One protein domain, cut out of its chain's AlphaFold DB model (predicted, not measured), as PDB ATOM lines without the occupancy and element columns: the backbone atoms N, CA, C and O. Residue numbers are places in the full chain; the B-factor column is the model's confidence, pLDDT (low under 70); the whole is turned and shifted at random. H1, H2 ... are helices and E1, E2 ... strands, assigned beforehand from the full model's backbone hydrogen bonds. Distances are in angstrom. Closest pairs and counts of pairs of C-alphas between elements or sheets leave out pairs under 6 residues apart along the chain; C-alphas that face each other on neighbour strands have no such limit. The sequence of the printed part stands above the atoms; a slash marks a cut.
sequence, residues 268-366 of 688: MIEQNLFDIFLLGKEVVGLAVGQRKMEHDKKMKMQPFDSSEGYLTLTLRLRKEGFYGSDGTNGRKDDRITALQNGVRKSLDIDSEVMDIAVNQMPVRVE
ATOM      1  N   MET A 268     116.198 215.028  96.446       94.19
ATOM      2  CA  MET A 268     114.787 214.763  96.744       94.19
ATOM      3  C   MET A 268     114.401 213.302  96.474       94.19
ATOM      4  O   MET A 268     113.585 212.743  97.203       94.19
ATOM      5  N   ILE A 269     115.021 212.660  95.474       96.12
ATOM      6  CA  ILE A 269     114.836 211.226  95.206       96.12
ATOM      7  C   ILE A 269     115.441 210.414  96.355       96.12
ATOM      8  O   ILE A 269     114.821 209.472  96.833       96.12
ATOM      9  N   GLU A 270     116.625 210.801  96.834       94.12
ATOM     10  CA  GLU A 270     117.303 210.145  97.962       94.12
ATOM     11  C   GLU A 270     116.456 210.209  99.237       94.12
ATOM     12  O   GLU A 270     116.299 209.196  99.917       94.12
ATOM     13  N   GLN A 271     115.834 211.361  99.515       92.69
ATOM     14  CA  GLN A 271     114.900 211.500 100.630       92.69
ATOM     15  C   GLN A 271     113.663 210.610 100.461       92.69
ATOM     16  O   GLN A 271     113.260 209.940 101.409       92.69
ATOM     17  N   ASN A 272     113.070 210.564  99.263       96.00
ATOM     18  CA  ASN A 272     111.921 209.698  98.994       96.00
ATOM     19  C   ASN A 272     112.283 208.214  99.173       96.00
ATOM     20  O   ASN A 272     111.535 207.474  99.807       96.00
ATOM     21  N   LEU A 273     113.453 207.784  98.688       95.94
ATOM     22  CA  LEU A 273     113.965 206.428  98.899       95.94
ATOM     23  C   LEU A 273     114.184 206.123 100.385       95.94
ATOM     24  O   LEU A 273     113.857 205.023 100.835       95.94
ATOM     25  N   PHE A 274     114.688 207.087 101.161       93.75
ATOM     26  CA  PHE A 274     114.826 206.933 102.609       93.75
ATOM     27  C   PHE A 274     113.452 206.756 103.248       93.75
ATOM     28  O   PHE A 274     113.229 205.795 103.980       93.75
ATOM     29  N   ASP A 275     112.498 207.626 102.934       94.44
ATOM     30  CA  ASP A 275     111.154 207.555 103.496       94.44
ATOM     31  C   ASP A 275     110.492 206.202 103.186       94.44
ATOM     32  O   ASP A 275     109.936 205.581 104.090       94.44
ATOM     33  N   ILE A 276     110.641 205.674 101.965       95.12
ATOM     34  CA  ILE A 276     110.200 204.311 101.617       95.12
ATOM     35  C   ILE A 276     110.926 203.270 102.480       95.12
ATOM     36  O   ILE A 276     110.288 202.369 103.029       95.12
ATOM     37  N   PHE A 277     112.246 203.387 102.641       93.75
ATOM     38  CA  PHE A 277     113.037 202.448 103.434       93.75
ATOM     39  C   PHE A 277     112.649 202.457 104.918       93.75
ATOM     40  O   PHE A 277     112.573 201.405 105.553       93.75
ATOM     41  N   LEU A 278     112.373 203.622 105.499       90.81
ATOM     42  CA  LEU A 278     112.057 203.790 106.916       90.81
ATOM     43  C   LEU A 278     110.581 203.484 107.213       90.81
ATOM     44  O   LEU A 278     110.256 202.741 108.151       90.81
ATOM     45  N   LEU A 279     109.672 204.034 106.421       90.75
ATOM     46  CA  LEU A 279     108.239 204.042 106.698       90.75
ATOM     47  C   LEU A 279     107.479 202.952 105.923       90.75
ATOM     48  O   LEU A 279     106.440 202.511 106.405       90.75
ATOM     49  N   GLY A 280     108.031 202.443 104.819       89.94
ATOM     50  CA  GLY A 280     107.377 201.495 103.910       89.94
ATOM     51  C   GLY A 280     106.660 202.198 102.753       89.94
ATOM     52  O   GLY A 280     106.567 203.421 102.726       89.94
ATOM     53  N   LYS A 281     106.117 201.432 101.794       87.69
ATOM     54  CA  LYS A 281     105.408 201.974 100.610       87.69
ATOM     55  C   LYS A 281     104.099 202.710 100.953       87.69
ATOM     56  O   LYS A 281     103.559 203.422 100.118       87.69
ATOM     57  N   GLU A 282     103.606 202.597 102.183       84.31
ATOM     58  CA  GLU A 282     102.368 203.248 102.647       84.31
ATOM     59  C   GLU A 282     102.479 204.782 102.743       84.31
ATOM     60  O   GLU A 282     101.481 205.476 102.911       84.31
ATOM     61  N   VAL A 283     103.688 205.335 102.596       88.38
ATOM     62  CA  VAL A 283     103.916 206.789 102.529       88.38
ATOM     63  C   VAL A 283     103.490 207.428 101.214       88.38
ATOM     64  O   VAL A 283     103.439 208.658 101.123       88.38
ATOM     65  N   VAL A 284     103.219 206.615 100.191       86.06
ATOM     66  CA  VAL A 284     102.756 207.072  98.881       86.06
ATOM     67  C   VAL A 284     101.359 207.671  99.056       86.06
ATOM     68  O   VAL A 284     100.386 206.961  99.280       86.06
ATOM     69  N   GLY A 285     101.277 209.004  99.023       82.75
ATOM     70  CA  GLY A 285     100.044 209.765  99.259       82.75
ATOM     71  C   GLY A 285     100.065 210.673 100.493       82.75
ATOM     72  O   GLY A 285      99.171 211.504 100.641       82.75
ATOM     73  N   LEU A 286     101.088 210.584 101.352       91.00
ATOM     74  CA  LEU A 286     101.263 211.538 102.451       91.00
ATOM     75  C   LEU A 286     101.815 212.872 101.943       91.00
ATOM     76  O   LEU A 286     102.758 212.908 101.149       91.00
ATOM     77  N   ALA A 287     101.279 213.981 102.462       91.94
ATOM     78  CA  ALA A 287     101.836 215.308 102.211       91.94
ATOM     79  C   ALA A 287     103.254 215.431 102.800       91.94
ATOM     80  O   ALA A 287     103.555 214.829 103.834       91.94
ATOM     81  N   VAL A 288     104.112 216.267 102.199       91.00
ATOM     82  CA  VAL A 288     105.537 216.392 102.577       91.00
ATOM     83  C   VAL A 288     105.719 216.671 104.075       91.00
ATOM     84  O   VAL A 288     106.533 216.030 104.737       91.00
ATOM     85  N   GLY A 289     104.923 217.589 104.638       89.62
ATOM     86  CA  GLY A 289     104.990 217.928 106.063       89.62
ATOM     87  C   GLY A 289     104.603 216.770 106.992       89.62
ATOM     88  O   GLY A 289     105.262 216.554 108.005       89.62
ATOM     89  N   GLN A 290     103.579 215.994 106.624       92.06
ATOM     90  CA  GLN A 290     103.155 214.815 107.391       92.06
ATOM     91  C   GLN A 290     104.207 213.708 107.319       92.06
ATOM     92  O   GLN A 290     104.554 213.120 108.340       92.06
ATOM     93  N   ARG A 291     104.765 213.468 106.126       92.75
ATOM     94  CA  ARG A 291     105.821 212.474 105.919       92.75
ATOM     95  C   ARG A 291     107.063 212.797 106.744       92.75
ATOM     96  O   ARG A 291     107.576 211.912 107.420       92.75
ATOM     97  N   LYS A 292     107.476 214.070 106.779       89.06
ATOM     98  CA  LYS A 292     108.572 214.537 107.639       89.06
ATOM     99  C   LYS A 292     108.299 214.277 109.122       89.06
ATOM    100  O   LYS A 292     109.162 213.761 109.818       89.06
ATOM    101  N   MET A 293     107.093 214.584 109.604       89.19
ATOM    102  CA  MET A 293     106.731 214.316 111.000       89.19
ATOM    103  C   MET A 293     106.808 212.825 111.352       89.19
ATOM    104  O   MET A 293     107.347 212.475 112.401       89.19
ATOM    105  N   GLU A 294     106.285 211.944 110.494       90.25
ATOM    106  CA  GLU A 294     106.344 210.494 110.725       90.25
ATOM    107  C   GLU A 294     107.771 209.946 110.594       90.25
ATOM    108  O   GLU A 294     108.159 209.079 111.379       90.25
ATOM    109  N   HIS A 295     108.576 210.488 109.675       89.50
ATOM    110  CA  HIS A 295     110.004 210.193 109.568       89.50
ATOM    111  C   HIS A 295     110.721 210.511 110.886       89.50
ATOM    112  O   HIS A 295     111.279 209.610 111.513       89.50
ATOM    113  N   ASP A 296     110.643 211.763 111.349       85.69
ATOM    114  CA  ASP A 296     111.318 212.233 112.566       85.69
ATOM    115  C   ASP A 296     110.888 211.418 113.793       85.69
ATOM    116  O   ASP A 296     111.693 211.048 114.651       85.69
ATOM    117  N   LYS A 297     109.592 211.107 113.874       86.44
ATOM    118  CA  LYS A 297     109.014 210.277 114.930       86.44
ATOM    119  C   LYS A 297     109.577 208.856 114.897       86.44
ATOM    120  O   LYS A 297     109.967 208.340 115.945       86.44
ATOM    121  N   LYS A 298     109.644 208.221 113.722       86.25
ATOM    122  CA  LYS A 298     110.133 206.842 113.593       86.25
ATOM    123  C   LYS A 298     111.643 206.744 113.792       86.25
ATOM    124  O   LYS A 298     112.070 205.815 114.467       86.25
ATOM    125  N   MET A 299     112.425 207.717 113.324       83.06
ATOM    126  CA  MET A 299     113.865 207.795 113.605       83.06
ATOM    127  C   MET A 299     114.158 207.910 115.106       83.06
ATOM    128  O   MET A 299     115.095 207.286 115.592       83.06
ATOM    129  N   LYS A 300     113.328 208.639 115.869       83.69
ATOM    130  CA  LYS A 300     113.462 208.737 117.335       83.69
ATOM    131  C   LYS A 300     113.053 207.462 118.077       83.69
ATOM    132  O   LYS A 300     113.665 207.124 119.081       83.69
ATOM    133  N   MET A 301     111.996 206.783 117.629       82.56
ATOM    134  CA  MET A 301     111.465 205.594 118.316       82.56
ATOM    135  C   MET A 301     112.179 204.295 117.934       82.56
ATOM    136  O   MET A 301     112.237 203.364 118.732       82.56
ATOM    137  N   GLN A 302     112.638 204.201 116.690       78.31
ATOM    138  CA  GLN A 302     113.209 203.003 116.082       78.31
ATOM    139  C   GLN A 302     114.416 203.408 115.229       78.31
ATOM    140  O   GLN A 302     114.345 203.320 113.995       78.31
ATOM    141  N   PRO A 303     115.501 203.894 115.855       77.38
ATOM    142  CA  PRO A 303     116.681 204.309 115.118       77.38
ATOM    143  C   PRO A 303     117.295 203.123 114.372       77.38
ATOM    144  O   PRO A 303     117.192 201.961 114.784       77.38
ATOM    145  N   PHE A 304     117.922 203.433 113.246       82.12
ATOM    146  CA  PHE A 304     118.860 202.518 112.622       82.12
ATOM    147  C   PHE A 304     120.162 202.485 113.424       82.12
ATOM    148  O   PHE A 304     120.540 203.482 114.038       82.12
ATOM    149  N   ASP A 305     120.860 201.354 113.367       82.31
ATOM    150  CA  ASP A 305     122.198 201.216 113.951       82.31
ATOM    151  C   ASP A 305     123.213 202.099 113.197       82.31
ATOM    152  O   ASP A 305     124.212 202.532 113.761       82.31
ATOM    153  N   SER A 306     122.939 202.409 111.925       81.50
ATOM    154  CA  SER A 306     123.724 203.344 111.115       81.50
ATOM    155  C   SER A 306     123.154 204.763 111.164       81.50
ATOM    156  O   SER A 306     121.935 204.957 111.175       81.50
ATOM    157  N   SER A 307     124.031 205.768 111.096       78.75
ATOM    158  CA  SER A 307     123.613 207.174 111.049       78.75
ATOM    159  C   SER A 307     122.779 207.513 109.803       78.75
ATOM    160  O   SER A 307     122.963 206.947 108.722       78.75
ATOM    161  N   GLU A 308     121.886 208.498 109.932       82.31
ATOM    162  CA  GLU A 308     121.054 208.992 108.823       82.31
ATOM    163  C   GLU A 308     121.910 209.446 107.630       82.31
ATOM    164  O   GLU A 308     121.646 209.067 106.492       82.31
ATOM    165  N   GLY A 309     123.002 210.174 107.887       79.69
ATOM    166  CA  GLY A 309     123.925 210.620 106.841       79.69
ATOM    167  C   GLY A 309     124.565 209.469 106.056       79.69
ATOM    168  O   GLY A 309     124.729 209.578 104.840       79.69
ATOM    169  N   TYR A 310     124.877 208.347 106.717       83.38
ATOM    170  CA  TYR A 310     125.383 207.149 106.043       83.38
ATOM    171  C   TYR A 310     124.323 206.504 105.146       83.38
ATOM    172  O   TYR A 310     124.610 206.160 103.995       83.38
ATOM    173  N   LEU A 311     123.095 206.357 105.649       87.00
ATOM    174  CA  LEU A 311     121.995 205.759 104.893       87.00
ATOM    175  C   LEU A 311     121.630 206.609 103.675       87.00
ATOM    176  O   LEU A 311     121.513 206.066 102.578       87.00
ATOM    177  N   THR A 312     121.552 207.931 103.833       87.00
ATOM    178  CA  THR A 312     121.309 208.872 102.731       87.00
ATOM    179  C   THR A 312     122.367 208.743 101.639       87.00
ATOM    180  O   THR A 312     122.025 208.626 100.462       87.00
ATOM    181  N   LEU A 313     123.657 208.704 101.997       85.38
ATOM    182  CA  LEU A 313     124.706 208.557 100.988       85.38
ATOM    183  C   LEU A 313     124.709 207.162 100.352       85.38
ATOM    184  O   LEU A 313     124.932 207.036  99.152       85.38
ATOM    185  N   THR A 314     124.419 206.115 101.124       88.38
ATOM    186  CA  THR A 314     124.274 204.763 100.574       88.38
ATOM    187  C   THR A 314     123.147 204.734  99.545       88.38
ATOM    188  O   THR A 314     123.349 204.243  98.441       88.38
ATOM    189  N   LEU A 315     121.990 205.325  99.848       92.06
ATOM    190  CA  LEU A 315     120.877 205.448  98.904       92.06
ATOM    191  C   LEU A 315     121.257 206.259  97.661       92.06
ATOM    192  O   LEU A 315     120.872 205.868  96.560       92.06
ATOM    193  N   ARG A 316     122.059 207.325  97.799       90.19
ATOM    194  CA  ARG A 316     122.621 208.056  96.651       90.19
ATOM    195  C   ARG A 316     123.454 207.143  95.752       90.19
ATOM    196  O   ARG A 316     123.179 207.087  94.558       90.19
ATOM    197  N   LEU A 317     124.399 206.390  96.322       88.12
ATOM    198  CA  LEU A 317     125.245 205.458  95.568       88.12
ATOM    199  C   LEU A 317     124.417 204.390  94.844       88.12
ATOM    200  O   LEU A 317     124.722 204.038  93.709       88.12
ATOM    201  N   ARG A 318     123.349 203.887  95.476       92.31
ATOM    202  CA  ARG A 318     122.436 202.913  94.855       92.31
ATOM    203  C   ARG A 318     121.596 203.539  93.742       92.31
ATOM    204  O   ARG A 318     121.452 202.930  92.690       92.31
ATOM    205  N   LYS A 319     121.093 204.763  93.935       92.81
ATOM    206  CA  LYS A 319     120.387 205.546  92.905       92.81
ATOM    207  C   LYS A 319     121.293 205.799  91.695       92.81
ATOM    208  O   LYS A 319     120.870 205.608  90.563       92.81
ATOM    209  N   GLU A 320     122.535 206.212  91.916       89.88
ATOM    210  CA  GLU A 320     123.512 206.420  90.840       89.88
ATOM    211  C   GLU A 320     123.880 205.099  90.159       89.88
ATOM    212  O   GLU A 320     123.868 205.017  88.934       89.88
ATOM    213  N   GLY A 321     124.080 204.032  90.937       90.75
ATOM    214  CA  GLY A 321     124.263 202.677  90.420       90.75
ATOM    215  C   GLY A 321     123.094 202.196  89.556       90.75
ATOM    216  O   GLY A 321     123.333 201.560  88.532       90.75
ATOM    217  N   PHE A 322     121.852 202.543  89.912       93.31
ATOM    218  CA  PHE A 322     120.641 202.194  89.161       93.31
ATOM    219  C   PHE A 322     120.593 202.818  87.762       93.31
ATOM    220  O   PHE A 322     120.129 202.169  86.824       93.31
ATOM    221  N   TYR A 323     121.083 204.050  87.603       90.38
ATOM    222  CA  TYR A 323     121.153 204.715  86.297       90.38
ATOM    223  C   TYR A 323     122.457 204.405  85.540       90.38
ATOM    224  O   TYR A 323     122.466 204.429  84.312       90.38
ATOM    225  N   GLY A 324     123.539 204.050  86.236       87.06
ATOM    226  CA  GLY A 324     124.860 203.840  85.632       87.06
ATOM    227  C   GLY A 324     125.563 205.166  85.321       87.06
ATOM    228  O   GLY A 324     125.107 206.216  85.750       87.06
ATOM    229  N   SER A 325     126.680 205.138  84.588       79.75
ATOM    230  CA  SER A 325     127.466 206.339  84.232       79.75
ATOM    231  C   SER A 325     126.955 207.082  82.990       79.75
ATOM    232  O   SER A 325     127.237 208.269  82.819       79.75
ATOM    233  N   ASP A 326     126.145 206.421  82.159       79.19
ATOM    234  CA  ASP A 326     125.534 206.973  80.940       79.19
ATOM    235  C   ASP A 326     123.992 207.028  80.961       79.19
ATOM    236  O   ASP A 326     123.381 207.535  80.023       79.19
ATOM    237  N   GLY A 327     123.350 206.528  82.023       83.75
ATOM    238  CA  GLY A 327     121.891 206.502  82.168       83.75
ATOM    239  C   GLY A 327     121.219 205.250  81.597       83.75
ATOM    240  O   GLY A 327     120.004 205.105  81.726       83.75
ATOM    241  N   THR A 328     121.975 204.338  80.976       79.25
ATOM    242  CA  THR A 328     121.433 203.178  80.243       79.25
ATOM    243  C   THR A 328     121.905 201.829  80.782       79.25
ATOM    244  O   THR A 328     121.155 200.854  80.709       79.25
ATOM    245  N   ASN A 329     123.097 201.775  81.386       79.81
ATOM    246  CA  ASN A 329     123.763 200.536  81.808       79.81
ATOM    247  C   ASN A 329     123.794 200.320  83.334       79.81
ATOM    248  O   ASN A 329     124.668 199.627  83.858       79.81
ATOM    249  N   GLY A 330     122.867 200.936  84.067       84.69
ATOM    250  CA  GLY A 330     122.801 200.811  85.520       84.69
ATOM    251  C   GLY A 330     122.256 199.472  86.034       84.69
ATOM    252  O   GLY A 330     121.576 198.717  85.334       84.69
ATOM    253  N   ARG A 331     122.565 199.177  87.298       87.00
ATOM    254  CA  ARG A 331     122.204 197.944  88.000       87.00
ATOM    255  C   ARG A 331     120.800 198.048  88.609       87.00
ATOM    256  O   ARG A 331     120.588 198.812  89.543       87.00
ATOM    257  N   LYS A 332     119.853 197.244  88.116       83.69
ATOM    258  CA  LYS A 332     118.421 197.314  88.490       83.69
ATOM    259  C   LYS A 332     117.978 196.326  89.579       83.69
ATOM    260  O   LYS A 332     116.783 196.174  89.808       83.69
ATOM    261  N   ASP A 333     118.923 195.625  90.191       80.50
ATOM    262  CA  ASP A 333     118.711 194.569  91.190       80.50
ATOM    263  C   ASP A 333     119.514 194.827  92.479       80.50
ATOM    264  O   ASP A 333     119.876 193.895  93.199       80.50
ATOM    265  N   ASP A 334     119.865 196.086  92.748       87.75
ATOM    266  CA  ASP A 334     120.668 196.426  93.918       87.75
ATOM    267  C   ASP A 334     119.819 196.477  95.197       87.75
ATOM    268  O   ASP A 334     118.605 196.667  95.158       87.75
ATOM    269  N   ARG A 335     120.460 196.320  96.355       90.88
ATOM    270  CA  ARG A 335     119.788 196.274  97.658       90.88
ATOM    271  C   ARG A 335     120.532 197.109  98.681       90.88
ATOM    272  O   ARG A 335     121.752 197.015  98.828       90.88
ATOM    273  N   ILE A 336     119.774 197.864  99.466       90.69
ATOM    274  CA  ILE A 336     120.253 198.410 100.733       90.69
ATOM    275  C   ILE A 336     119.765 197.534 101.886       90.69
ATOM    276  O   ILE A 336     118.615 197.093 101.916       90.69
ATOM    277  N   THR A 337     120.649 197.279 102.847       89.50
ATOM    278  CA  THR A 337     120.344 196.540 104.072       89.50
ATOM    279  C   THR A 337     120.904 197.304 105.261       89.50
ATOM    280  O   THR A 337     122.069 197.690 105.246       89.50
ATOM    281  N   ALA A 338     120.088 197.487 106.294       88.94
ATOM    282  CA  ALA A 338     120.501 198.087 107.558       88.94
ATOM    283  C   ALA A 338     119.791 197.393 108.725       88.94
ATOM    284  O   ALA A 338     118.745 196.762 108.542       88.94
ATOM    285  N   LEU A 339     120.364 197.488 109.922       86.69
ATOM    286  CA  LEU A 339     119.723 197.034 111.152       86.69
ATOM    287  C   LEU A 339     118.904 198.188 111.738       86.69
ATOM    288  O   LEU A 339     119.421 199.287 111.918       86.69
ATOM    289  N   GLN A 340     117.621 197.946 111.992       84.75
ATOM    290  CA  GLN A 340     116.715 198.864 112.674       84.75
ATOM    291  C   GLN A 340     116.305 198.217 113.995       84.75
ATOM    292  O   GLN A 340     115.577 197.222 113.984       84.75
ATOM    293  N   ASN A 341     116.789 198.751 115.122       81.88
ATOM    294  CA  ASN A 341     116.593 198.159 116.450       81.88
ATOM    295  C   ASN A 341     116.977 196.658 116.490       81.88
ATOM    296  O   ASN A 341     116.191 195.807 116.913       81.88
ATOM    297  N   GLY A 342     118.146 196.317 115.933       81.00
ATOM    298  CA  GLY A 342     118.636 194.935 115.820       81.00
ATOM    299  C   GLY A 342     117.916 194.046 114.791       81.00
ATOM    300  O   GLY A 342     118.339 192.911 114.563       81.00
ATOM    301  N   VAL A 343     116.859 194.530 114.130       85.44
ATOM    302  CA  VAL A 343     116.138 193.787 113.086       85.44
ATOM    303  C   VAL A 343     116.663 194.175 111.710       85.44
ATOM    304  O   VAL A 343     116.710 195.349 111.349       85.44
ATOM    305  N   ARG A 344     117.025 193.177 110.898       89.81
ATOM    306  CA  ARG A 344     117.460 193.416 109.520       89.81
ATOM    307  C   ARG A 344     116.301 193.929 108.673       89.81
ATOM    308  O   ARG A 344     115.329 193.214 108.444       89.81
ATOM    309  N   LYS A 345     116.468 195.132 108.135       90.94
ATOM    310  CA  LYS A 345     115.594 195.730 107.133       90.94
ATOM    311  C   LYS A 345     116.302 195.791 105.793       90.94
ATOM    312  O   LYS A 345     117.521 195.952 105.729       90.94
ATOM    313  N   SER A 346     115.564 195.626 104.706       92.06
ATOM    314  CA  SER A 346     116.120 195.727 103.359       92.06
ATOM    315  C   SER A 346     115.138 196.395 102.413       92.06
ATOM    316  O   SER A 346     113.929 196.264 102.593       92.06
ATOM    317  N   LEU A 347     115.677 197.111 101.434       93.00
ATOM    318  CA  LEU A 347     114.936 197.693 100.324       93.00
ATOM    319  C   LEU A 347     115.680 197.361  99.034       93.00
ATOM    320  O   LEU A 347     116.881 197.621  98.924       93.00
ATOM    321  N   ASP A 348     114.955 196.775  98.090       93.31
ATOM    322  CA  ASP A 348     115.431 196.553  96.731       93.31
ATOM    323  C   ASP A 348     115.277 197.860  95.941       93.31
ATOM    324  O   ASP A 348     114.226 198.498  95.978       93.31
ATOM    325  N   ILE A 349     116.345 198.295  95.276       92.88
ATOM    326  CA  ILE A 349     116.374 199.488  94.424       92.88
ATOM    327  C   ILE A 349     116.149 199.023  92.987       92.88
ATOM    328  O   ILE A 349     117.073 198.916  92.179       92.88
ATOM    329  N   ASP A 350     114.895 198.682  92.709       93.12
ATOM    330  CA  ASP A 350     114.422 198.226  91.408       93.12
ATOM    331  C   ASP A 350     113.613 199.313  90.682       93.12
ATOM    332  O   ASP A 350     113.491 200.457  91.126       93.12
ATOM    333  N   SER A 351     113.060 198.961  89.518       93.50
ATOM    334  CA  SER A 351     112.275 199.907  88.717       93.50
ATOM    335  C   SER A 351     110.967 200.332  89.394       93.50
ATOM    336  O   SER A 351     110.519 201.446  89.149       93.50
ATOM    337  N   GLU A 352     110.365 199.493  90.242       94.19
ATOM    338  CA  GLU A 352     109.121 199.829  90.943       94.19
ATOM    339  C   GLU A 352     109.393 200.855  92.050       94.19
ATOM    340  O   GLU A 352     108.719 201.880  92.139       94.19
ATOM    341  N   VAL A 353     110.415 200.617  92.874       95.06
ATOM    342  CA  VAL A 353     110.797 201.533  93.958       95.06
ATOM    343  C   VAL A 353     111.283 202.870  93.404       95.06
ATOM    344  O   VAL A 353     110.919 203.921  93.938       95.06
ATOM    345  N   MET A 354     112.054 202.852  92.315       95.44
ATOM    346  CA  MET A 354     112.481 204.079  91.643       95.44
ATOM    347  C   MET A 354     111.308 204.842  91.022       95.44
ATOM    348  O   MET A 354     111.258 206.064  91.158       95.44
ATOM    349  N   ASP A 355     110.341 204.155  90.404       95.88
ATOM    350  CA  ASP A 355     109.124 204.793  89.887       95.88
ATOM    351  C   ASP A 355     108.323 205.465  91.008       95.88
ATOM    352  O   ASP A 355     107.943 206.629  90.887       95.88
ATOM    353  N   ILE A 356     108.155 204.792  92.149       96.31
ATOM    354  CA  ILE A 356     107.498 205.379  93.321       96.31
ATOM    355  C   ILE A 356     108.232 206.649  93.776       96.31
ATOM    356  O   ILE A 356     107.610 207.704  93.942       96.31
ATOM    357  N   ALA A 357     109.554 206.563  93.955       96.38
ATOM    358  CA  ALA A 357     110.363 207.669  94.460       96.38
ATOM    359  C   ALA A 357     110.389 208.882  93.512       96.38
ATOM    360  O   ALA A 357     110.483 210.017  93.984       96.38
ATOM    361  N   VAL A 358     110.300 208.661  92.197       97.25
ATOM    362  CA  VAL A 358     110.360 209.721  91.179       97.25
ATOM    363  C   VAL A 358     108.977 210.282  90.843       97.25
ATOM    364  O   VAL A 358     108.820 211.504  90.778       97.25
ATOM    365  N   ASN A 359     107.979 209.418  90.646       96.94
ATOM    366  CA  ASN A 359     106.699 209.767  90.025       96.94
ATOM    367  C   ASN A 359     105.517 209.830  90.996       96.94
ATOM    368  O   ASN A 359     104.529 210.491  90.680       96.94
ATOM    369  N   GLN A 360     105.592 209.181  92.161       95.88
ATOM    370  CA  GLN A 360     104.416 208.984  93.023       95.88
ATOM    371  C   GLN A 360     104.512 209.675  94.391       95.88
ATOM    372  O   GLN A 360     103.514 209.770  95.106       95.88
ATOM    373  N   MET A 361     105.696 210.158  94.775       95.81
ATOM    374  CA  MET A 361     105.924 210.781  96.080       95.81
ATOM    375  C   MET A 361     106.118 212.297  95.987       95.81
ATOM    376  O   MET A 361     107.037 212.742  95.295       95.81
ATOM    377  N   PRO A 362     105.350 213.101  96.753       94.81
ATOM    378  CA  PRO A 362     105.440 214.550  96.673       94.81
ATOM    379  C   PRO A 362     106.770 215.079  97.198       94.81
ATOM    380  O   PRO A 362     107.360 214.496  98.113       94.81
ATOM    381  N   VAL A 363     107.211 216.210  96.650       94.88
ATOM    382  CA  VAL A 363     108.454 216.901  97.022       94.88
ATOM    383  C   VAL A 363     108.178 218.376  97.291       94.88
ATOM    384  O   VAL A 363     107.291 218.967  96.681       94.88
ATOM    385  N   ARG A 364     108.946 218.982  98.200       92.75
ATOM    386  CA  ARG A 364     108.881 220.419  98.492       92.75
ATOM    387  C   ARG A 364     110.049 221.129  97.834       92.75
ATOM    388  O   ARG A 364     111.195 220.780  98.094       92.75
ATOM    389  N   VAL A 365     109.752 222.138  97.028       90.31
ATOM    390  CA  VAL A 365     110.744 223.013  96.400       90.31
ATOM    391  C   VAL A 365     110.717 224.352  97.120       90.31
ATOM    392  O   VAL A 365     109.673 225.000  97.214       90.31
ATOM    393  N   GLU A 366     111.866 224.764  97.643       85.25
ATOM    394  CA  GLU A 366     112.007 226.039  98.344       85.25
ATOM    395  C   GLU A 366     112.046 227.229  97.373       85.25
ATOM    396  O   GLU A 366     112.429 227.105  96.202       85.25
TER     397      GLU A 366
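AT A GLANCE: This is residues 268 to 366 of the 688 residues of the protein "Chaperone protein DnaK" of Lachnospiraceae bacterium (UniProt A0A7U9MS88). A short helix, H1, makes the core; H2, H3 and H4 pack round it, each steeply crossed to it, and the two-stranded hairpin of E1 and E2 covers a further side, near H3 and the later part of H1. The short strand E3 has its centre farthest from the middle. The printed part has 99 residues, with four named helices and three named strands in the order H1 H2 H3 E1 E2 H4 E3; the sheet, E1 - E2, is antiparallel. The class is mixed, helices and strands, and the whole is compact and rounded, with a radius of gyration of the C-alphas of 13.3 A and spans of 39 by 32 by 22 A.

HOW THE PARTS SIT: H1, residues 268 to 279, is the hub. With residues 275 to 279 alone it touches H2, residues 288 to 301, at a steep tilt of 49 degrees, the same way; the closest C-alphas, of Asp 275 and His 295, are 6.7 A apart. With residues 270 to 274 alone it touches H3, residues 308 to 323, at a steep tilt of 64 degrees, opposite ways, closest at the C-alphas of Glu 270 and Arg 316, 5.9 A. E1, residues 334 to 340, and E2, residues 343 to 349, form an antiparallel hairpin, with N 338 and O 345 within hydrogen-bond range at 3.0 A. H1 touches H4, residues 351 to 360, opposite ways at 69 degrees, only just steep; the C-alphas of Asn 272 and Ala 357 are closest, 5.2 A. E3, residues 363 to 365, pairs with no named strand. In H1, H2, H3 and H4 every O i to N i+4 pair is within hydrogen-bond range.

IN THESE COORDINATES: H1 begins at C-alpha 268 (114.787, 214.763, 96.744) and measures 16.0 A, H2 20.0 A and H3 22.9 A. E1 measures 19.3 A, E2 19.5 A and H4 12.8 A. E3, 6.6 A, ends at C-alpha 365 (110.744, 223.013, 96.400).

THE WHOLE: The two C-alphas farthest apart, of Met 301 and Asp 326, are 40.0 A apart. The printed part has no cut and no long link, and no printed residue is under 70 in pLDDT.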